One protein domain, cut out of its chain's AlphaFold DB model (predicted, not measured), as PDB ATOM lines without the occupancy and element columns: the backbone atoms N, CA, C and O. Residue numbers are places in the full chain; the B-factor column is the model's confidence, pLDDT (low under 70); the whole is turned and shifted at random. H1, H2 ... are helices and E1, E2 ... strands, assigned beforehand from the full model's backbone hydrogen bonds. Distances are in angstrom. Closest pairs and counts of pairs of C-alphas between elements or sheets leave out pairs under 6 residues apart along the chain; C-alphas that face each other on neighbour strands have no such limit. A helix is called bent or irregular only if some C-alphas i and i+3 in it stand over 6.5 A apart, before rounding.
ATOM      1  N   PRO A  25      -3.560 -20.312 -36.284       87.50
ATOM      2  CA  PRO A  25      -4.127 -20.720 -37.562       87.50
ATOM      3  C   PRO A  25      -3.099 -21.553 -38.333       87.50
ATOM      4  O   PRO A  25      -1.966 -21.110 -38.536       87.50
ATOM      5  N   VAL A  26      -3.490 -22.737 -38.796       85.62
ATOM      6  CA  VAL A  26      -2.634 -23.623 -39.589       85.62
ATOM      7  C   VAL A  26      -3.243 -23.793 -40.972       85.62
ATOM      8  O   VAL A  26      -4.433 -24.051 -41.107       85.62
ATOM      9  N   ARG A  27      -2.423 -23.656 -42.020       66.81
ATOM     10  CA  ARG A  27      -2.837 -23.830 -43.424       66.81
ATOM     11  C   ARG A  27      -2.969 -25.307 -43.806       66.81
ATOM     12  O   ARG A  27      -2.451 -25.724 -44.837       66.81
ATOM     13  N   THR A  28      -3.600 -26.111 -42.964       62.81
ATOM     14  CA  THR A  28      -3.899 -27.499 -43.307       62.81
ATOM     15  C   THR A  28      -5.361 -27.548 -43.706       62.81
ATOM     16  O   THR A  28      -6.233 -27.454 -42.853       62.81
ATOM     17  N   THR A  29      -5.626 -27.682 -45.003       55.50
ATOM     18  CA  THR A  29      -6.968 -27.878 -45.579       55.50
ATOM     19  C   THR A  29      -7.444 -29.314 -45.357       55.50
ATOM     20  O   THR A  29      -7.828 -30.007 -46.301       55.50
ATOM     21  N   SER A  30      -7.272 -29.844 -44.146       56.44
ATOM     22  CA  SER A  30      -7.559 -31.245 -43.886       56.44
ATOM     23  C   SER A  30      -9.071 -31.433 -43.849       56.44
ATOM     24  O   SER A  30      -9.679 -31.203 -42.809       56.44
ATOM     25  N   GLY A  31      -9.638 -31.895 -44.972       63.03
ATOM     26  CA  GLY A  31     -10.987 -32.469 -45.103       63.03
ATOM     27  C   GLY A  31     -11.131 -33.776 -44.321       63.03
ATOM     28  O   GLY A  31     -11.516 -34.809 -44.856       63.03
ATOM     29  N   LEU A  32     -10.712 -33.727 -43.062       76.81
ATOM     30  CA  LEU A  32     -10.763 -34.793 -42.092       76.81
ATOM     31  C   LEU A  32     -12.229 -35.004 -41.732       76.81
ATOM     32  O   LEU A  32     -12.925 -34.068 -41.344       76.81
ATOM     33  N   ASP A  33     -12.696 -36.238 -41.879       80.56
ATOM     34  CA  ASP A  33     -14.036 -36.595 -41.442       80.56
ATOM     35  C   ASP A  33     -14.042 -36.698 -39.914       80.56
ATOM     36  O   ASP A  33     -13.350 -37.540 -39.337       80.56
ATOM     37  N   ALA A  34     -14.823 -35.848 -39.246       81.44
ATOM     38  CA  ALA A  34     -14.969 -35.893 -37.794       81.44
ATOM     39  C   ALA A  34     -15.488 -37.256 -37.305       81.44
ATOM     40  O   ALA A  34     -15.167 -37.665 -36.191       81.44
ATOM     41  N   LYS A  35     -16.218 -38.006 -38.142       85.25
ATOM     42  CA  LYS A  35     -16.685 -39.364 -37.821       85.25
ATOM     43  C   LYS A  35     -15.567 -40.403 -37.798       85.25
ATOM     44  O   LYS A  35     -15.761 -41.475 -37.236       85.25
ATOM     45  N   ALA A  36     -14.416 -40.106 -38.399       86.19
ATOM     46  CA  ALA A  36     -13.252 -40.979 -38.340       86.19
ATOM     47  C   ALA A  36     -12.509 -40.869 -36.999       86.19
ATOM     48  O   ALA A  36     -11.660 -41.710 -36.715       86.19
ATOM     49  N   LEU A  37     -12.802 -39.845 -36.183       87.94
ATOM     50  CA  LEU A  37     -12.171 -39.662 -34.880       87.94
ATOM     51  C   LEU A  37     -12.584 -40.777 -33.917       87.94
ATOM     52  O   LEU A  37     -13.768 -40.979 -33.644       87.94
ATOM     53  N   THR A  38     -11.598 -41.427 -33.307       91.62
ATOM     54  CA  THR A  38     -11.838 -42.235 -32.112       91.62
ATOM     55  C   THR A  38     -12.104 -41.281 -30.955       91.62
ATOM     56  O   THR A  38     -11.191 -40.595 -30.487       91.62
ATOM     57  N   MET A  39     -13.363 -41.195 -30.531       92.69
ATOM     58  CA  MET A  39     -13.792 -40.277 -29.480       92.69
ATOM     59  C   MET A  39     -13.221 -40.692 -28.121       92.69
ATOM     60  O   MET A  39     -13.378 -41.833 -27.693       92.69
ATOM     61  N   LEU A  40     -12.588 -39.738 -27.442       92.56
ATOM     62  CA  LEU A  40     -12.069 -39.887 -26.082       92.56
ATOM     63  C   LEU A  40     -12.976 -39.211 -25.055       92.56
ATOM     64  O   LEU A  40     -13.154 -39.720 -23.954       92.56
ATOM     65  N   ALA A  41     -13.520 -38.045 -25.399       93.69
ATOM     66  CA  ALA A  41     -14.356 -37.265 -24.499       93.69
ATOM     67  C   ALA A  41     -15.214 -36.250 -25.258       93.69
ATOM     68  O   ALA A  41     -14.912 -35.877 -26.393       93.69
ATOM     69  N   GLU A  42     -16.232 -35.741 -24.575       94.62
ATOM     70  CA  GLU A  42     -17.076 -34.641 -25.025       94.62
ATOM     71  C   GLU A  42     -17.129 -33.564 -23.934       94.62
ATOM     72  O   GLU A  42     -17.103 -33.868 -22.740       94.62
ATOM     73  N   ALA A  43     -17.182 -32.298 -24.338       94.56
ATOM     74  CA  ALA A  43     -17.366 -31.167 -23.440       94.56
ATOM     75  C   ALA A  43     -18.219 -30.080 -24.098       94.56
ATOM     76  O   ALA A  43     -18.331 -30.005 -25.318       94.56
ATOM     77  N   THR A  44     -18.761 -29.174 -23.289       95.12
ATOM     78  CA  THR A  44     -19.481 -27.999 -23.792       95.12
ATOM     79  C   THR A  44     -18.629 -26.752 -23.608       95.12
ATOM     80  O   THR A  44     -18.308 -26.365 -22.484       95.12
ATOM     81  N   VAL A  45     -18.296 -26.074 -24.708       93.62
ATOM     82  CA  VAL A  45     -17.531 -24.820 -24.700       93.62
ATOM     83  C   VAL A  45     -18.358 -23.715 -25.336       93.62
ATOM     84  O   VAL A  45     -18.739 -23.798 -26.500       93.62
ATOM     85  N   ALA A  46     -18.642 -22.667 -24.556       90.56
ATOM     86  CA  ALA A  46     -19.435 -21.512 -24.990       90.56
ATOM     87  C   ALA A  46     -20.758 -21.898 -25.682       90.56
ATOM     88  O   ALA A  46     -21.130 -21.333 -26.709       90.56
ATOM     89  N   GLY A  47     -21.449 -22.895 -25.119       89.88
ATOM     90  CA  GLY A  47     -22.732 -23.386 -25.629       89.88
ATOM     91  C   GLY A  47     -22.639 -24.301 -26.852       89.88
ATOM     92  O   GLY A  47     -23.679 -24.669 -27.382       89.88
ATOM     93  N   ARG A  48     -21.435 -24.683 -27.300       92.75
ATOM     94  CA  ARG A  48     -21.234 -25.674 -28.367       92.75
ATOM     95  C   ARG A  48     -20.699 -26.977 -27.793       92.75
ATOM     96  O   ARG A  48     -19.744 -26.940 -27.013       92.75
ATOM     97  N   SER A  49     -21.279 -28.104 -28.202       94.31
ATOM     98  CA  SER A  49     -20.688 -29.416 -27.934       94.31
ATOM     99  C   SER A  49     -19.430 -29.599 -28.787       94.31
ATOM    100  O   SER A  49     -19.442 -29.377 -30.005       94.31
ATOM    101  N   VAL A  50     -18.337 -29.957 -28.120       94.81
ATOM    102  CA  VAL A  50     -17.034 -30.259 -28.703       94.81
ATOM    103  C   VAL A  50     -16.588 -31.655 -28.295       94.81
ATOM    104  O   VAL A  50     -16.615 -32.029 -27.126       94.81
ATOM    105  N   GLN A  51     -16.136 -32.408 -29.281       95.25
ATOM    106  CA  GLN A  51     -15.632 -33.763 -29.156       95.25
ATOM    107  C   GLN A  51     -14.114 -33.743 -29.268       95.25
ATOM    108  O   GLN A  51     -13.551 -33.125 -30.175       95.25
ATOM    109  N   PHE A  52     -13.456 -34.437 -28.345       95.19
ATOM    110  CA  PHE A  52     -12.022 -34.681 -28.358       95.19
ATOM    111  C   PHE A  52     -11.773 -36.111 -28.806       95.19
ATOM    112  O   PHE A  52     -12.357 -37.049 -28.262       95.19
ATOM    113  N   GLY A  53     -10.884 -36.288 -29.775       93.38
ATOM    114  CA  GLY A  53     -10.595 -37.607 -30.318       93.38
ATOM    115  C   GLY A  53      -9.201 -37.726 -30.903       93.38
ATOM    116  O   GLY A  53      -8.438 -36.761 -30.959       93.38
ATOM    117  N   THR A  54      -8.857 -38.932 -31.334       91.56
ATOM    118  CA  THR A  54      -7.575 -39.226 -31.981       91.56
ATOM    119  C   THR A  54      -7.797 -39.884 -33.334       91.56
ATOM    120  O   THR A  54      -8.867 -40.421 -33.621       91.56
ATOM    121  N   LEU A  55      -6.764 -39.836 -34.170       87.56
ATOM    122  CA  LEU A  55      -6.672 -40.621 -35.393       87.56
ATOM    123  C   LEU A  55      -5.374 -41.403 -35.376       87.56
ATOM    124  O   LEU A  55      -4.321 -40.834 -35.090       87.56
ATOM    125  N   THR A  56      -5.443 -42.674 -35.757       82.25
ATOM    126  CA  THR A  56      -4.269 -43.548 -35.860       82.25
ATOM    127  C   THR A  56      -3.227 -42.981 -36.824       82.25
ATOM    128  O   THR A  56      -2.055 -42.880 -36.477       82.25
ATOM    129  N   GLU A  57      -3.666 -42.518 -37.998       81.56
ATOM    130  CA  GLU A  57      -2.792 -41.968 -39.046       81.56
ATOM    131  C   GLU A  57      -2.169 -40.614 -38.665       81.56
ATOM    132  O   GLU A  57      -1.162 -40.188 -39.230       81.56
ATOM    133  N   MET A  58      -2.779 -39.899 -37.714       83.25
ATOM    134  CA  MET A  58      -2.370 -38.560 -37.293       83.25
ATOM    135  C   MET A  58      -2.521 -38.428 -35.772       83.25
ATOM    136  O   MET A  58      -3.524 -37.865 -35.314       83.25
ATOM    137  N   PRO A  59      -1.536 -38.917 -34.990       81.75
ATOM    138  CA  PRO A  59      -1.626 -39.043 -33.537       81.75
ATOM    139  C   PRO A  59      -1.511 -37.676 -32.853       81.75
ATOM    140  O   PRO A  59      -0.474 -37.275 -32.325       81.75
ATOM    141  N   LYS A  60      -2.608 -36.929 -32.900       90.06
ATOM    142  CA  LYS A  60      -2.826 -35.649 -32.232       90.06
ATOM    143  C   LYS A  60      -4.152 -35.725 -31.487       90.06
ATOM    144  O   LYS A  60      -5.011 -36.535 -31.836       90.06
ATOM    145  N   LEU A  61      -4.329 -34.860 -30.490       93.31
ATOM    146  CA  LEU A  61      -5.643 -34.674 -29.884       93.31
ATOM    147  C   LEU A  61      -6.452 -33.736 -30.778       93.31
ATOM    148  O   LEU A  61      -6.256 -32.520 -30.751       93.31
ATOM    149  N   TRP A  62      -7.310 -34.309 -31.603       93.94
ATOM    150  CA  TRP A  62      -8.211 -33.588 -32.486       93.94
ATOM    151  C   TRP A  62      -9.415 -33.066 -31.718       93.94
ATOM    152  O   TRP A  62      -9.847 -33.659 -30.728       93.94
ATOM    153  N   VAL A  63      -9.953 -31.951 -32.199       94.12
ATOM    154  CA  VAL A  63     -11.179 -31.360 -31.685       94.12
ATOM    155  C   VAL A  63     -12.131 -31.037 -32.830       94.12
ATOM    156  O   VAL A  63     -11.753 -30.419 -33.832       94.12
ATOM    157  N   ALA A  64     -13.375 -31.462 -32.662       93.94
ATOM    158  CA  ALA A  64     -14.463 -31.235 -33.597       93.94
ATOM    159  C   ALA A  64     -15.720 -30.778 -32.850       93.94
ATOM    160  O   ALA A  64     -15.889 -31.067 -31.671       93.94
ATOM    161  N   PHE A  65     -16.600 -30.051 -33.519       93.69
ATOM    162  CA  PHE A  65     -17.948 -29.770 -33.056       93.69
ATOM    163  C   PHE A  65     -18.880 -30.918 -33.425       93.69
ATOM    164  O   PHE A  65     -18.786 -31.461 -34.524       93.69
ATOM    165  N   ALA A  66     -19.823 -31.229 -32.538       89.25
ATOM    166  CA  ALA A  66     -20.841 -32.238 -32.817       89.25
ATOM    167  C   ALA A  66     -21.911 -31.746 -33.817       89.25
ATOM    168  O   ALA A  66     -22.420 -32.527 -34.614       89.25
ATOM    169  N   GLU A  67     -22.243 -30.450 -33.783       89.38
ATOM    170  CA  GLU A  67     -23.425 -29.887 -34.468       89.38
ATOM    171  C   GLU A  67     -23.109 -28.691 -35.388       89.38
ATOM    172  O   GLU A  67     -24.016 -28.001 -35.849       89.38
ATOM    173  N   VAL A  68     -21.830 -28.400 -35.643       89.19
ATOM    174  CA  VAL A  68     -21.407 -27.262 -36.481       89.19
ATOM    175  C   VAL A  68     -20.712 -27.781 -37.732       89.19
ATOM    176  O   VAL A  68     -19.932 -28.718 -37.642       89.19
ATOM    177  N   ASP A  69     -20.965 -27.149 -38.880       86.75
ATOM    178  CA  ASP A  69     -20.289 -27.443 -40.147       86.75
ATOM    179  C   ASP A  69     -19.328 -26.293 -40.533       86.75
ATOM    180  O   ASP A  69     -19.732 -25.125 -40.460       86.75
ATOM    181  N   PRO A  70     -18.060 -26.564 -40.906       88.56
ATOM    182  CA  PRO A  70     -17.401 -27.873 -40.861       88.56
ATOM    183  C   PRO A  70     -17.252 -28.384 -39.416       88.56
ATOM    184  O   PRO A  70     -17.079 -27.575 -38.507       88.56
ATOM    185  N   PRO A  71     -17.286 -29.701 -39.162       90.56
ATOM    186  CA  PRO A  71     -17.209 -30.214 -37.795       90.56
ATOM    187  C   PRO A  71     -15.809 -30.073 -37.211       90.56
ATOM    188  O   PRO A  71     -15.659 -29.732 -36.044       90.56
ATOM    189  N   VAL A  72     -14.754 -30.277 -37.994       91.38
ATOM    190  CA  VAL A  72     -13.383 -30.219 -37.475       91.38
ATOM    191  C   VAL A  72     -12.991 -28.777 -37.161       91.38
ATOM    192  O   VAL A  72     -13.056 -27.906 -38.021       91.38
ATOM    193  N   LEU A  73     -12.535 -28.520 -35.935       92.12
ATOM    194  CA  LEU A  73     -11.946 -27.231 -35.559       92.12
ATOM    195  C   LEU A  73     -10.426 -27.254 -35.734       92.12
ATOM    196  O   LEU A  73      -9.836 -26.280 -36.209       92.12
ATOM    197  N   GLY A  74      -9.789 -28.358 -35.344       93.06
ATOM    198  CA  GLY A  74      -8.346 -28.532 -35.450       93.06
ATOM    199  C   GLY A  74      -7.810 -29.510 -34.414       93.06
ATOM    200  O   GLY A  74      -8.434 -30.532 -34.143       93.06
ATOM    201  N   TYR A  75      -6.645 -29.221 -33.837       94.00
ATOM    202  CA  TYR A  75      -5.985 -30.123 -32.891       94.00
ATOM    203  C   TYR A  75      -5.200 -29.380 -31.808       94.00
ATOM    204  O   TYR A  75      -4.873 -28.199 -31.941       94.00
ATOM    205  N   LEU A  76      -4.857 -30.096 -30.738       94.31
ATOM    206  CA  LEU A  76      -4.024 -29.601 -29.650       94.31
ATOM    207  C   LEU A  76      -2.662 -30.296 -29.589       94.31
ATOM    208  O   LEU A  76      -2.534 -31.495 -29.840       94.31
ATOM    209  N   THR A  77      -1.642 -29.525 -29.211       92.56
ATOM    210  CA  THR A  77      -0.276 -29.995 -28.930       92.56
ATOM    211  C   THR A  77       0.209 -29.480 -27.575       92.56
ATOM    212  O   THR A  77      -0.459 -28.676 -26.933       92.56
ATOM    213  N   GLY A  78       1.370 -29.957 -27.110       91.00
ATOM    214  CA  GLY A  78       1.999 -29.459 -25.877       91.00
ATOM    215  C   GLY A  78       1.327 -29.905 -24.570       91.00
ATOM    216  O   GLY A  78       1.712 -29.438 -23.497       91.00
ATOM    217  N   LEU A  79       0.368 -30.837 -24.642       92.31
ATOM    218  CA  LEU A  79      -0.388 -31.362 -23.494       92.31
ATOM    219  C   LEU A  79       0.527 -32.002 -22.438       92.31
ATOM    220  O   LEU A  79       0.450 -31.650 -21.265       92.31
ATOM    221  N   ALA A  80       1.474 -32.844 -22.863       89.00
ATOM    222  CA  ALA A  80       2.436 -33.491 -21.965       89.00
ATOM    223  C   ALA A  80       3.329 -32.495 -21.197       89.00
ATOM    224  O   ALA A  80       3.767 -32.778 -20.088       89.00
ATOM    225  N   ALA A  81       3.583 -31.312 -21.768       89.75
ATOM    226  CA  ALA A  81       4.377 -30.260 -21.135       89.75
ATOM    227  C   ALA A  81       3.527 -29.278 -20.301       89.75
ATOM    228  O   ALA A  81       4.055 -28.276 -19.815       89.75
ATOM    229  N   GLY A  82       2.213 -29.506 -20.184       89.12
ATOM    230  CA  GLY A  82       1.282 -28.587 -19.527       89.12
ATOM    231  C   GLY A  82       1.125 -27.244 -20.248       89.12
ATOM    232  O   GLY A  82       0.697 -26.262 -19.643       89.12
ATOM    233  N   LYS A  83       1.499 -27.177 -21.531       91.06
ATOM    234  CA  LYS A  83       1.454 -25.969 -22.365       91.06
ATOM    235  C   LYS A  83       0.586 -26.238 -23.595       91.06
ATOM    236  O   LYS A  83       1.122 -26.392 -24.689       91.06
ATOM    237  N   PRO A  84      -0.742 -26.345 -23.417       93.75
ATOM    238  CA  PRO A  84      -1.645 -26.669 -24.509       93.75
ATOM    239  C   PRO A  84      -1.662 -25.551 -25.557       93.75
ATOM    240  O   PRO A  84      -2.003 -24.399 -25.273       93.75
ATOM    241  N   GLU A  85      -1.347 -25.906 -26.793       94.19
ATOM    242  CA  GLU A  85      -1.441 -25.030 -27.957       94.19
ATOM    243  C   GLU A  85      -2.590 -25.502 -28.836       94.19
ATOM    244  O   GLU A  85      -2.664 -26.678 -29.185       94.19
ATOM    245  N   LEU A  86      -3.495 -24.586 -29.179       94.75
ATOM    246  CA  LEU A  86      -4.633 -24.873 -30.045       94.75
ATOM    247  C   LEU A  86      -4.273 -24.474 -31.470       94.75
ATOM    248  O   LEU A  86      -4.036 -23.294 -31.732       94.75
ATOM    249  N   HIS A  87      -4.270 -25.450 -32.365       93.75
ATOM    250  CA  HIS A  87      -4.044 -25.283 -33.794       93.75
ATOM    251  C   HIS A  87      -5.391 -25.363 -34.499       93.75
ATOM    252  O   HIS A  87      -6.029 -26.412 -34.484       93.75
ATOM    253  N   VAL A  88      -5.835 -24.257 -35.088       92.69
ATOM    254  CA  VAL A  88      -7.098 -24.177 -35.829       92.69
ATOM    255  C   VAL A  88      -6.798 -24.417 -37.302       92.69
ATOM    256  O   VAL A  88      -6.072 -23.632 -37.915       92.69
ATOM    257  N   THR A  89      -7.332 -25.503 -37.853       89.75
ATOM    258  CA  THR A  89      -7.152 -25.872 -39.265       89.75
ATOM    259  C   THR A  89      -8.222 -25.236 -40.142       89.75
ATOM    260  O   THR A  89      -7.924 -24.755 -41.230       89.75
ATOM    261  N   GLU A  90      -9.452 -25.152 -39.633       84.62
ATOM    262  CA  GLU A  90     -10.582 -24.579 -40.359       84.62
ATOM    263  C   GLU A  90     -10.741 -23.089 -40.062       84.62
ATOM    264  O   GLU A  90     -11.081 -22.671 -38.949       84.62
ATOM    265  N   THR A  91     -10.529 -22.251 -41.079       83.62
ATOM    266  CA  THR A  91     -10.588 -20.790 -40.925       83.62
ATOM    267  C   THR A  91     -11.972 -20.292 -40.521       83.62
ATOM    268  O   THR A  91     -12.058 -19.260 -39.855       83.62
ATOM    269  N   ALA A  92     -13.033 -21.036 -40.857       87.25
ATOM    270  CA  ALA A  92     -14.408 -20.745 -40.442       87.25
ATOM    271  C   ALA A  92     -14.563 -20.680 -38.910       87.25
ATOM    272  O   ALA A  92     -15.377 -19.915 -38.396       87.25
ATOM    273  N   HIS A  93     -13.731 -21.417 -38.166       90.19
ATOM    274  CA  HIS A  93     -13.787 -21.470 -36.702       90.19
ATOM    275  C   HIS A  93     -12.803 -20.533 -36.013       90.19
ATOM    276  O   HIS A  93     -12.850 -20.386 -34.790       90.19
ATOM    277  N   LEU A  94     -11.917 -19.874 -36.766       90.31
ATOM    278  CA  LEU A  94     -10.844 -19.060 -36.198       90.31
ATOM    279  C   LEU A  94     -11.379 -17.870 -35.395       90.31
ATOM    280  O   LEU A  94     -10.863 -17.575 -34.315       90.31
ATOM    281  N   GLU A  95     -12.408 -17.192 -35.900       91.25
ATOM    282  CA  GLU A  95     -13.029 -16.062 -35.203       91.25
ATOM    283  C   GLU A  95     -13.718 -16.513 -33.910       91.25
ATOM    284  O   GLU A  95     -13.507 -15.927 -32.842       91.25
ATOM    285  N   TRP A  96     -14.464 -17.618 -33.975       93.25
ATOM    286  CA  TRP A  96     -15.100 -18.196 -32.798       93.25
ATOM    287  C   TRP A  96     -14.061 -18.612 -31.748       93.25
ATOM    288  O   TRP A  96     -14.221 -18.294 -30.571       93.25
ATOM    289  N   ALA A  97     -12.957 -19.247 -32.155       92.25
ATOM    290  CA  ALA A  97     -11.904 -19.689 -31.240       92.25
ATOM    291  C   ALA A  97     -11.197 -18.515 -30.531       92.25
ATOM    292  O   ALA A  97     -10.743 -18.661 -29.394       92.25
ATOM    293  N   ARG A  98     -11.115 -17.345 -31.181       91.44
ATOM    294  CA  ARG A  98     -10.536 -16.111 -30.613       91.44
ATOM    295  C   ARG A  98     -11.476 -15.384 -29.654       91.44
ATOM    296  O   ARG A  98     -11.015 -14.599 -28.828       91.44
ATOM    297  N   THR A  99     -12.775 -15.626 -29.762       91.81
ATOM    298  CA  THR A  99     -13.795 -14.912 -28.993       91.81
ATOM    299  C   THR A  99     -13.916 -15.455 -27.571       91.81
ATOM    300  O   THR A  99     -13.771 -16.651 -27.339       91.81
ATOM    301  N   GLY A 100     -14.189 -14.573 -26.601       84.31
ATOM    302  CA  GLY A 100     -14.747 -14.952 -25.292       84.31
ATOM    303  C   GLY A 100     -13.913 -15.905 -24.426       84.31
ATOM    304  O   GLY A 100     -14.446 -16.467 -23.475       84.31
ATOM    305  N   GLY A 101     -12.628 -16.112 -24.734       90.69
ATOM    306  CA  GLY A 101     -11.800 -17.107 -24.044       90.69
ATOM    307  C   GLY A 101     -12.069 -18.555 -24.475       90.69
ATOM    308  O   GLY A 101     -11.632 -19.477 -23.789       90.69
ATOM    309  N   ASN A 102     -12.734 -18.777 -25.612       94.31
ATOM    310  CA  ASN A 102     -13.069 -20.109 -26.126       94.31
ATOM    311  C   ASN A 102     -11.825 -20.986 -26.311       94.31
ATOM    312  O   ASN A 102     -11.807 -22.130 -25.867       94.31
ATOM    313  N   SER A 103     -10.745 -20.435 -26.873       94.25
ATOM    314  CA  SER A 103      -9.455 -21.131 -26.976       94.25
ATOM    315  C   SER A 103      -8.893 -21.542 -25.608       94.25
ATOM    316  O   SER A 103      -8.405 -22.659 -25.451       94.25
ATOM    317  N   ALA A 104      -9.003 -20.686 -24.586       93.44
ATOM    318  CA  ALA A 104      -8.554 -21.019 -23.234       93.44
ATOM    319  C   ALA A 104      -9.405 -22.138 -22.607       93.44
ATOM    320  O   ALA A 104      -8.864 -23.032 -21.957       93.44
ATOM    321  N   ALA A 105     -10.722 -22.113 -22.829       95.00
ATOM    322  CA  ALA A 105     -11.630 -23.166 -22.389       95.00
ATOM    323  C   ALA A 105     -11.315 -24.504 -23.078       95.00
ATOM    324  O   ALA A 105     -11.115 -25.496 -22.386       95.00
ATOM    325  N   LEU A 106     -11.149 -24.514 -24.404       95.69
ATOM    326  CA  LEU A 106     -10.743 -25.703 -25.163       95.69
ATOM    327  C   LEU A 106      -9.432 -26.301 -24.651       95.69
ATOM    328  O   LEU A 106      -9.340 -27.505 -24.436       95.69
ATOM    329  N   LYS A 107      -8.423 -25.456 -24.419       95.62
ATOM    330  CA  LYS A 107      -7.123 -25.867 -23.877       95.62
ATOM    331  C   LYS A 107      -7.247 -26.494 -22.489       95.62
ATOM    332  O   LYS A 107      -6.558 -27.468 -22.200       95.62
ATOM    333  N   ARG A 108      -8.117 -25.948 -21.635       95.31
ATOM    334  CA  ARG A 108      -8.375 -26.497 -20.300       95.31
ATOM    335  C   ARG A 108      -9.054 -27.861 -20.382       95.31
ATOM    336  O   ARG A 108      -8.566 -28.790 -19.751       95.31
ATOM    337  N   GLU A 109     -10.121 -27.989 -21.167       96.19
ATOM    338  CA  GLU A 109     -10.818 -29.273 -21.316       96.19
ATOM    339  C   GLU A 109      -9.896 -30.335 -21.925       96.19
ATOM    340  O   GLU A 109      -9.809 -31.445 -21.412       96.19
ATOM    341  N   ALA A 110      -9.090 -29.974 -22.925       94.81
ATOM    342  CA  ALA A 110      -8.096 -30.870 -23.507       94.81
ATOM    343  C   ALA A 110      -7.067 -31.390 -22.487       94.81
ATOM    344  O   ALA A 110      -6.696 -32.560 -22.533       94.81
ATOM    345  N   MET A 111      -6.614 -30.547 -21.552       95.38
ATOM    346  CA  MET A 111      -5.729 -30.975 -20.462       95.38
ATOM    347  C   MET A 111      -6.428 -31.952 -19.509       95.38
ATOM    348  O   MET A 111      -5.801 -32.910 -19.061       95.38
ATOM    349  N   THR A 112      -7.717 -31.741 -19.225       94.31
ATOM    350  CA  THR A 112      -8.530 -32.674 -18.430       94.31
ATOM    351  C   THR A 112      -8.641 -34.031 -19.122       94.31
ATOM    352  O   THR A 112      -8.402 -35.056 -18.487       94.31
ATOM    353  N   VAL A 113      -8.940 -34.042 -20.426       92.94
ATOM    354  CA  VAL A 113      -9.025 -35.267 -21.239       92.94
ATOM    355  C   VAL A 113      -7.683 -35.992 -21.261       92.94
ATOM    356  O   VAL A 113      -7.624 -37.186 -20.987       92.94
ATOM    357  N   TRP A 114      -6.588 -35.269 -21.502       90.56
ATOM    358  CA  TRP A 114      -5.239 -35.832 -21.486       90.56
ATOM    359  C   TRP A 114      -4.899 -36.498 -20.146       90.56
ATOM    360  O   TRP A 114      -4.438 -37.637 -20.120       90.56
ATOM    361  N   ALA A 115      -5.182 -35.825 -19.028       90.88
ATOM    362  CA  ALA A 115      -4.942 -36.366 -17.692       90.88
ATOM    363  C   ALA A 115      -5.852 -37.561 -17.343       90.88
ATOM    364  O   ALA A 115      -5.499 -38.382 -16.498       90.88
ATOM    365  N   ALA A 116      -7.040 -37.666 -17.947       89.69
ATOM    366  CA  ALA A 116      -7.899 -38.839 -17.804       89.69
ATOM    367  C   ALA A 116      -7.314 -40.044 -18.551       89.69
ATOM    368  O   ALA A 116      -7.095 -41.081 -17.934       89.69
ATOM    369  N   VAL A 117      -6.947 -39.865 -19.823       86.25
ATOM    370  CA  VAL A 117      -6.362 -40.931 -20.655       86.25
ATOM    371  C   VAL A 117      -5.037 -41.440 -20.083       86.25
ATOM    372  O   VAL A 117      -4.804 -42.645 -20.054       86.25
ATOM    373  N   GLN A 118      -4.174 -40.550 -19.577       83.69
ATOM    374  CA  GLN A 118      -2.927 -40.976 -18.931       83.69
ATOM    375  C   GLN A 118      -3.181 -41.880 -17.719       83.69
ATOM    376  O   GLN A 118      -2.531 -42.912 -17.593       83.69
ATOM    377  N   ARG A 119      -4.163 -41.541 -16.872       79.75
ATOM    378  CA  ARG A 119      -4.526 -42.371 -15.713       79.75
ATOM    379  C   ARG A 119      -5.062 -43.744 -16.107       79.75
ATOM    380  O   ARG A 119      -4.819 -44.697 -15.382       79.75
ATOM    381  N   GLU A 120      -5.777 -43.849 -17.224       78.31
ATOM    382  CA  GLU A 120      -6.261 -45.138 -17.736       78.31
ATOM    383  C   GLU A 120      -5.123 -46.019 -18.268       78.31
ATOM    384  O   GLU A 120      -5.182 -47.234 -18.132       78.31
ATOM    385  N   CYS A 121      -4.077 -45.422 -18.847       69.94
ATOM    386  CA  CYS A 121      -2.920 -46.153 -19.372       69.94
ATOM    387  C   CYS A 121      -1.914 -46.588 -18.292       69.94
ATOM    388  O   CYS A 121      -1.157 -47.528 -18.514       69.94
ATOM    389  N   GLU A 122      -1.862 -45.884 -17.159       70.81
ATOM    390  CA  GLU A 122      -1.007 -46.217 -16.006       70.81
ATOM    391  C   GLU A 122      -1.653 -47.240 -15.046       70.81
ATOM    392  O   GLU A 122      -1.021 -47.621 -14.058       70.81
ATOM    393  N   GLY A 123      -2.898 -47.653 -15.325       46.66
ATOM    394  CA  GLY A 123      -3.687 -48.621 -14.553       46.66
ATOM    395  C   GLY A 123      -3.331 -50.077 -14.819       46.66
ATOM    396  O   GLY A 123      -3.277 -50.471 -16.004       46.66
TER     397      GLY A 123
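Overview. This is residues 25 to 123 of the 123 residues of an uncharacterized protein of Glycomyces sp. MMG10089 (UniProt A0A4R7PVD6). What is the main shape? A strongly twisted sheet of five strands curls round one long helix, H2, and a short helix, H1, sits over E4 near the edge strand E5. What makes it up? The printed part has 99 residues, with five named strands and then two named helices, in the order E1 E2 E3 E4 E5 H1 H2; the sheet runs in that same strand order, antiparallel throughout, and the class is mixed, helices and strands. How large is it? It is compact, with a radius of gyration of the C-alphas of 12.6 A and spans of 39 by 29 by 23 A.

Along the chain. Where are the strands? E1 is residues 38 to 45, 19.8 A long, from C-alpha 38 at (-11.838, -42.235, -32.112); E2 is residues 48 to 55, 22.0 A; E3 is residues 58 to 65, 18.4 A; E4 is residues 72 to 77, 15.6 A; E5 is residues 85 to 88. E1 bends by 56 degrees at residue 41 and E3 by 69 degrees at residue 61. Where are the helices? H1 is residues 91 to 98, irregular, with C-alphas 92 and 95 standing 7.2 A apart. H2 is residues 102 to 121, 28.8 A long, ending with C-alpha 121 at (-2.920, -46.153, -19.372).

Arrangement. How is the sheet joined? It is a meander, each strand the antiparallel neighbour of the one before, and each successive pair is a hairpin. N 43 and O 50 of E1 and E2 are 2.9 A apart, N 51 and O 64 of E2 and E3 2.8 A, N 63 and O 74 of E3 and E4 2.8 A, and N 75 and O 87 of E4 and E5 2.9 A, each within hydrogen-bond range. Where do the helices stand? The helices and the sheet make two layers, and H2 is on the sheet; its closest C-alphas to E1 are those of Ala 105 and Val 45, 6.5 A. H1 is over E4 at a height over the sheet of 8.7 A, with the C-alphas of His 93 and Leu 73 closest at 6.2 A. H1 and H2 are close but not clearly touching, closest at the C-alphas of Ala 97 and Ser 103, 5.1 A, and about perpendicular at 86 degrees. How are their backbones? In H2 every O i to N i+4 pair is within hydrogen-bond range, in H1 2 of 4.

Size, cuts and confidence. How far does it reach? The C-alphas of Glu 95 and Gly 123, the two farthest apart, are 39.7 A from each other. Are there cuts or long links? The printed part has no cut, and no link is long; residues 25 to 37 hold no named element. Where is confidence low? Residues 27 to 31, 121 and 123 have pLDDT under 70; the mean of the printed part is 88.1.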